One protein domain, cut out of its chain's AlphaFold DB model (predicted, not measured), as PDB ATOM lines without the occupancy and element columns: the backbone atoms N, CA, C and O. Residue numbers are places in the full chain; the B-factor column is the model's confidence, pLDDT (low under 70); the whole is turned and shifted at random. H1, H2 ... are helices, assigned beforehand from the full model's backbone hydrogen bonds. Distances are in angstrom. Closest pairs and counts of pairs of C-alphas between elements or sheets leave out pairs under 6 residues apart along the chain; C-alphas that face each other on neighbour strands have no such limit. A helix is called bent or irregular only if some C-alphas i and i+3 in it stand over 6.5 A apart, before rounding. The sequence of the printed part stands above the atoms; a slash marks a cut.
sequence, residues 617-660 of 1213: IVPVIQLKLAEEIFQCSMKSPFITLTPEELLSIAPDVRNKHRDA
ATOM      1  N   ILE A 617       3.928 -34.766  26.633       38.88
ATOM      2  CA  ILE A 617       4.016 -33.935  25.427       38.88
ATOM      3  C   ILE A 617       2.661 -33.246  25.231       38.88
ATOM      4  O   ILE A 617       1.668 -33.882  24.882       38.88
ATOM      5  N   VAL A 618       2.620 -31.937  25.475       36.97
ATOM      6  CA  VAL A 618       1.430 -31.110  25.226       36.97
ATOM      7  C   VAL A 618       1.214 -30.995  23.704       36.97
ATOM      8  O   VAL A 618       2.182 -30.683  23.006       36.97
ATOM      9  N   PRO A 619      -0.014 -31.175  23.166       45.00
ATOM     10  CA  PRO A 619      -0.278 -31.187  21.715       45.00
ATOM     11  C   PRO A 619       0.096 -29.923  20.913       45.00
ATOM     12  O   PRO A 619       0.026 -29.944  19.690       45.00
ATOM     13  N   VAL A 620       0.499 -28.836  21.578       52.78
ATOM     14  CA  VAL A 620       0.844 -27.526  20.987       52.78
ATOM     15  C   VAL A 620       2.170 -27.539  20.200       52.78
ATOM     16  O   VAL A 620       2.458 -26.602  19.463       52.78
ATOM     17  N   ILE A 621       2.999 -28.587  20.311       57.53
ATOM     18  CA  ILE A 621       4.290 -28.657  19.597       57.53
ATOM     19  C   ILE A 621       4.076 -29.030  18.118       57.53
ATOM     20  O   ILE A 621       4.237 -30.181  17.705       57.53
ATOM     21  N   GLN A 622       3.734 -28.031  17.303       61.97
ATOM     22  CA  GLN A 622       3.622 -28.156  15.851       61.97
ATOM     23  C   GLN A 622       5.000 -28.013  15.183       61.97
ATOM     24  O   GLN A 622       5.488 -26.904  14.966       61.97
ATOM     25  N   LEU A 623       5.622 -29.141  14.814       61.88
ATOM     26  CA  LEU A 623       6.999 -29.181  14.284       61.88
ATOM     27  C   LEU A 623       7.218 -28.343  13.007       61.88
ATOM     28  O   LEU A 623       8.305 -27.814  12.809       61.88
ATOM     29  N   LYS A 624       6.192 -28.215  12.151       69.25
ATOM     30  CA  LYS A 624       6.251 -27.394  10.924       69.25
ATOM     31  C   LYS A 624       6.369 -25.905  11.233       69.25
ATOM     32  O   LYS A 624       7.199 -25.222  10.649       69.25
ATOM     33  N   LEU A 625       5.577 -25.449  12.202       73.25
ATOM     34  CA  LEU A 625       5.499 -24.054  12.618       73.25
ATOM     35  C   LEU A 625       6.872 -23.556  13.099       73.25
ATOM     36  O   LEU A 625       7.294 -22.462  12.751       73.25
ATOM     37  N   ALA A 626       7.617 -24.402  13.819       70.62
ATOM     38  CA  ALA A 626       8.976 -24.092  14.263       70.62
ATOM     39  C   ALA A 626       9.979 -23.904  13.104       70.62
ATOM     40  O   ALA A 626      10.804 -22.994  13.164       70.62
ATOM     41  N   GLU A 627       9.895 -24.720  12.048       76.12
ATOM     42  CA  GLU A 627      10.732 -24.564  10.847       76.12
ATOM     43  C   GLU A 627      10.325 -23.322  10.044       76.12
ATOM     44  O   GLU A 627      11.184 -22.564   9.607       76.12
ATOM     45  N   GLU A 628       9.027 -23.056   9.892       76.81
ATOM     46  CA  GLU A 628       8.515 -21.874   9.186       76.81
ATOM     47  C   GLU A 628       8.955 -20.572   9.885       76.81
ATOM     48  O   GLU A 628       9.505 -19.677   9.236       76.81
ATOM     49  N   ILE A 629       8.860 -20.512  11.219       78.88
ATOM     50  CA  ILE A 629       9.399 -19.415  12.040       78.88
ATOM     51  C   ILE A 629      10.917 -19.279  11.864       78.88
ATOM     52  O   ILE A 629      11.415 -18.166  11.671       78.88
ATOM     53  N   PHE A 630      11.667 -20.385  11.899       78.94
ATOM     54  CA  PHE A 630      13.119 -20.363  11.706       78.94
ATOM     55  C   PHE A 630      13.494 -19.821  10.316       78.94
ATOM     56  O   PHE A 630      14.300 -18.892  10.207       78.94
ATOM     57  N   GLN A 631      12.842 -20.310   9.260       75.94
ATOM     58  CA  GLN A 631      13.038 -19.864   7.879       75.94
ATOM     59  C   GLN A 631      12.648 -18.401   7.653       75.94
ATOM     60  O   GLN A 631      13.246 -17.742   6.800       75.94
ATOM     61  N   CYS A 632      11.675 -17.874   8.398       72.62
ATOM     62  CA  CYS A 632      11.399 -16.442   8.445       72.62
ATOM     63  C   CYS A 632      12.497 -15.682   9.208       72.62
ATOM     64  O   CYS A 632      12.919 -14.624   8.743       72.62
ATOM     65  N   SER A 633      13.005 -16.203  10.334       76.69
ATOM     66  CA  SER A 633      14.002 -15.508  11.178       76.69
ATOM     67  C   SER A 633      15.356 -15.327  10.490       76.69
ATOM     68  O   SER A 633      16.045 -14.337  10.710       76.69
ATOM     69  N   MET A 634      15.687 -16.227   9.562       73.69
ATOM     70  CA  MET A 634      16.856 -16.112   8.689       73.69
ATOM     71  C   MET A 634      16.664 -15.117   7.523       73.69
ATOM     72  O   MET A 634      17.604 -14.889   6.764       73.69
ATOM     73  N   LYS A 635      15.462 -14.539   7.349       71.31
ATOM     74  CA  LYS A 635      15.094 -13.634   6.235       71.31
ATOM     75  C   LYS A 635      14.622 -12.249   6.686       71.31
ATOM     76  O   LYS A 635      14.784 -11.296   5.930       71.31
ATOM     77  N   SER A 636      14.048 -12.125   7.885       75.44
ATOM     78  CA  SER A 636      13.598 -10.857   8.470       75.44
ATOM     79  C   SER A 636      14.237 -10.636   9.845       75.44
ATOM     80  O   SER A 636      14.134 -11.524  10.691       75.44
ATOM     81  N   PRO A 637      14.828  -9.455  10.125       66.62
ATOM     82  CA  PRO A 637      15.387  -9.142  11.441       66.62
ATOM     83  C   PRO A 637      14.316  -8.957  12.531       66.62
ATOM     84  O   PRO A 637      14.648  -8.959  13.714       66.62
ATOM     85  N   PHE A 638      13.041  -8.808  12.153       71.12
ATOM     86  CA  PHE A 638      11.909  -8.698  13.075       71.12
ATOM     87  C   PHE A 638      10.774  -9.632  12.655       71.12
ATOM     88  O   PHE A 638      10.411  -9.689  11.479       71.12
ATOM     89  N   ILE A 639      10.197 -10.345  13.625       77.38
ATOM     90  CA  ILE A 639       9.043 -11.230  13.432       77.38
ATOM     91  C   ILE A 639       8.076 -11.047  14.593       77.38
ATOM     92  O   ILE A 639       8.445 -11.195  15.758       77.38
ATOM     93  N   THR A 640       6.823 -10.769  14.260       79.50
ATOM     94  CA  THR A 640       5.693 -10.852  15.182       79.50
ATOM     95  C   THR A 640       5.231 -12.303  15.266       79.50
ATOM     96  O   THR A 640       4.568 -12.783  14.350       79.50
ATOM     97  N   LEU A 641       5.589 -12.998  16.345       81.94
ATOM     98  CA  LEU A 641       5.076 -14.338  16.635       81.94
ATOM     99  C   LEU A 641       3.723 -14.239  17.345       81.94
ATOM    100  O   LEU A 641       3.579 -13.489  18.313       81.94
ATOM    101  N   THR A 642       2.753 -15.037  16.915       81.75
ATOM    102  CA  THR A 642       1.534 -15.296  17.686       81.75
ATOM    103  C   THR A 642       1.847 -16.093  18.964       81.75
ATOM    104  O   THR A 642       2.901 -16.731  19.070       81.75
ATOM    105  N   PRO A 643       0.935 -16.116  19.956       75.31
ATOM    106  CA  PRO A 643       1.122 -16.923  21.160       75.31
ATOM    107  C   PRO A 643       1.293 -18.423  20.880       75.31
ATOM    108  O   PRO A 643       2.063 -19.069  21.583       75.31
ATOM    109  N   GLU A 644       0.630 -18.979  19.857       74.62
ATOM    110  CA  GLU A 644       0.783 -20.393  19.477       74.62
ATOM    111  C   GLU A 644       2.164 -20.670  18.868       74.62
ATOM    112  O   GLU A 644       2.837 -21.616  19.272       74.62
ATOM    113  N   GLU A 645       2.637 -19.810  17.966       79.00
ATOM    114  CA  GLU A 645       3.981 -19.887  17.379       79.00
ATOM    115  C   GLU A 645       5.077 -19.804  18.450       79.00
ATOM    116  O   GLU A 645       5.964 -20.661  18.512       79.00
ATOM    117  N   LEU A 646       4.970 -18.825  19.355       79.88
ATOM    118  CA  LEU A 646       5.885 -18.657  20.483       79.88
ATOM    119  C   LEU A 646       5.853 -19.871  21.428       79.88
ATOM    120  O   LEU A 646       6.906 -20.360  21.848       79.88
ATOM    121  N   LEU A 647       4.662 -20.398  21.734       77.19
ATOM    122  CA  LEU A 647       4.501 -21.612  22.537       77.19
ATOM    123  C   LEU A 647       4.926 -22.885  21.794       77.19
ATOM    124  O   LEU A 647       5.241 -23.863  22.466       77.19
ATOM    125  N   SER A 648       5.011 -22.912  20.462       74.25
ATOM    126  CA  SER A 648       5.554 -24.052  19.709       74.25
ATOM    127  C   SER A 648       7.089 -24.089  19.767       74.25
ATOM    128  O   SER A 648       7.674 -25.147  20.024       74.25
ATOM    129  N   ILE A 649       7.762 -22.936  19.656       77.75
ATOM    130  CA  ILE A 649       9.237 -22.876  19.660       77.75
ATOM    131  C   ILE A 649       9.865 -22.868  21.060       77.75
ATOM    132  O   ILE A 649      10.909 -23.488  21.253       77.75
ATOM    133  N   ALA A 650       9.261 -22.199  22.050       79.06
ATOM    134  CA  ALA A 650       9.938 -21.891  23.311       79.06
ATOM    135  C   ALA A 650       9.506 -22.826  24.468       79.06
ATOM    136  O   ALA A 650       8.479 -22.572  25.110       79.06
ATOM    137  N   PRO A 651      10.281 -23.881  24.807       68.62
ATOM    138  CA  PRO A 651       9.934 -24.800  25.895       68.62
ATOM    139  C   PRO A 651       9.828 -24.099  27.250       68.62
ATOM    140  O   PRO A 651       8.955 -24.451  28.036       68.62
ATOM    141  N   ASP A 652      10.634 -23.070  27.512       69.69
ATOM    142  CA  ASP A 652      10.596 -22.355  28.792       69.69
ATOM    143  C   ASP A 652       9.429 -21.373  28.903       69.69
ATOM    144  O   ASP A 652       8.941 -21.122  30.006       69.69
ATOM    145  N   VAL A 653       8.908 -20.883  27.774       76.12
ATOM    146  CA  VAL A 653       7.639 -20.142  27.751       76.12
ATOM    147  C   VAL A 653       6.475 -21.114  27.955       76.12
ATOM    148  O   VAL A 653       5.602 -20.813  28.763       76.12
ATOM    149  N   ARG A 654       6.501 -22.321  27.359       74.81
ATOM    150  CA  ARG A 654       5.542 -23.393  27.706       74.81
ATOM    151  C   ARG A 654       5.607 -23.763  29.187       74.81
ATOM    152  O   ARG A 654       4.560 -23.894  29.809       74.81
ATOM    153  N   ASN A 655       6.807 -23.915  29.752       67.06
ATOM    154  CA  ASN A 655       7.003 -24.219  31.170       67.06
ATOM    155  C   ASN A 655       6.419 -23.104  32.046       67.06
ATOM    156  O   ASN A 655       5.584 -23.393  32.891       67.06
ATOM    157  N   LYS A 656       6.755 -21.831  31.797       74.19
ATOM    158  CA  LYS A 656       6.203 -20.696  32.559       74.19
ATOM    159  C   LYS A 656       4.692 -20.531  32.388       74.19
ATOM    160  O   LYS A 656       4.012 -20.246  33.366       74.19
ATOM    161  N   HIS A 657       4.158 -20.737  31.185       72.06
ATOM    162  CA  HIS A 657       2.719 -20.665  30.928       72.06
ATOM    163  C   HIS A 657       1.981 -21.812  31.637       72.06
ATOM    164  O   HIS A 657       1.009 -21.564  32.344       72.06
ATOM    165  N   ARG A 658       2.508 -23.046  31.579       67.00
ATOM    166  CA  ARG A 658       2.039 -24.167  32.410       67.00
ATOM    167  C   ARG A 658       2.116 -23.816  33.893       67.00
ATOM    168  O   ARG A 658       1.133 -24.012  34.589       67.00
ATOM    169  N   ASP A 659       3.233 -23.293  34.384       65.19
ATOM    170  CA  ASP A 659       3.465 -23.057  35.816       65.19
ATOM    171  C   ASP A 659       2.705 -21.842  36.378       65.19
ATOM    172  O   ASP A 659       2.701 -21.651  37.598       65.19
ATOM    173  N   ALA A 660       2.077 -21.046  35.504       63.84
ATOM    174  CA  ALA A 660       1.132 -19.978  35.830       63.84
ATOM    175  C   ALA A 660      -0.341 -20.417  35.691       63.84
ATOM    176  O   ALA A 660      -1.184 -19.952  36.449       63.84
TER     177      ALA A 660
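AT A GLANCE: This is residues 617 to 660 of the 1213 residues of the protein "Predicted protein" of Postia placenta (strain ATCC 44394 / Madison 698-R) (UniProt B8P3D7). Three short helices form an elongated zigzag: H1 towards one end of the long axis, H3 at the other, and H2 between them, crossing H1 nearly at a right angle. From the far end of H1 the chain loops outward and comes back to H2, and residues 631 to 638, part H1 and part link, stick out from the body; an extended lead, residues 617 to 622, comes before H1. The printed part has 44 residues with three named helices, in the order H1, H2, H3, and no named strand; the class is all helix, with 28 residues in the helices. It is only just compact, close to loose, with a radius of gyration of the C-alphas of 11.0 A, and it spans 33 by 18 by 13 A along its three main axes.

IN THESE COORDINATES: The printed part begins at Ile 617, with its C-alpha at (4.016, -33.935, 25.427), and residues 617 to 622 belong to no named element. H1 is residues 623 to 633, from Leu 623 to Ser 633, and it is the longest helix by residues, with 11. Its C-alphas run from (6.999, -29.181, 14.284) at 623 to (14.002, -15.508, 11.178) at 633, a length of 15.7 A. Residues 634 to 642 link H1 to the next helix, passing C-alpha 638 at (11.909, -8.698, 13.075). H2 is residues 643 to 649, from Pro 643 to Ile 649, and measures 10.2 A from first to last C-alpha. One residue, Ala 650, follows it. H3 is residues 651 to 660, from Pro 651 to Ala 660, with a length of 14.1 A, and it ends at C-alpha 660 at (1.132, -19.978, 35.830), the last residue of the printed part.

HOW THE PARTS SIT: H1 and H2 touch, with 7 pairs of C-alphas within 8 A. Their closest C-alphas are those of Ala 626 and Ile 649, 5.5 A apart. The two helices are about perpendicular, their lines standing at 85 degrees, and their centres are 10.4 A apart. H2 and H3 only just touch, and touch only at the corner by their link, with 3 pairs of C-alphas within 8 A. Their closest C-alphas are those of Leu 647 and Arg 654, 5.6 A apart. They run opposite ways at a steep tilt of 48 degrees, and their centres are 11.0 A apart. H1 and H3 are apart. In the backbones of H2 and H3 every O i to N i+4 pair is within hydrogen-bond range, while in H1 6 of 7 such pairs are. No helix is bent or irregular.

THE WHOLE: The two C-alphas farthest apart in the domain are those of Lys 635 and Ala 660, at 33.3 A, while the first and last printed C-alphas, Ile 617 and Ala 660, are 17.6 A apart. Residues 631 to 638 stand free, of which 631 to 633 belong to H1. Without them the body has 36 residues, spans 27 by 21 by 12 A and has a radius of gyration of 9.6 A. The printed part has no cut. The link from H1 to H2, 9 residues, is short, the link from H2 to H3 is tight, and no link is long. The mean pLDDT of the printed part is 70.4, with means of 74 for H1, 77 for H2 and 70 for H3. The model's confidence is low, with pLDDT under 70, at 15 residues of the printed part: residues 617 to 624, residue 637, residues 651 to 652, residue 655 and residues 658 to 660.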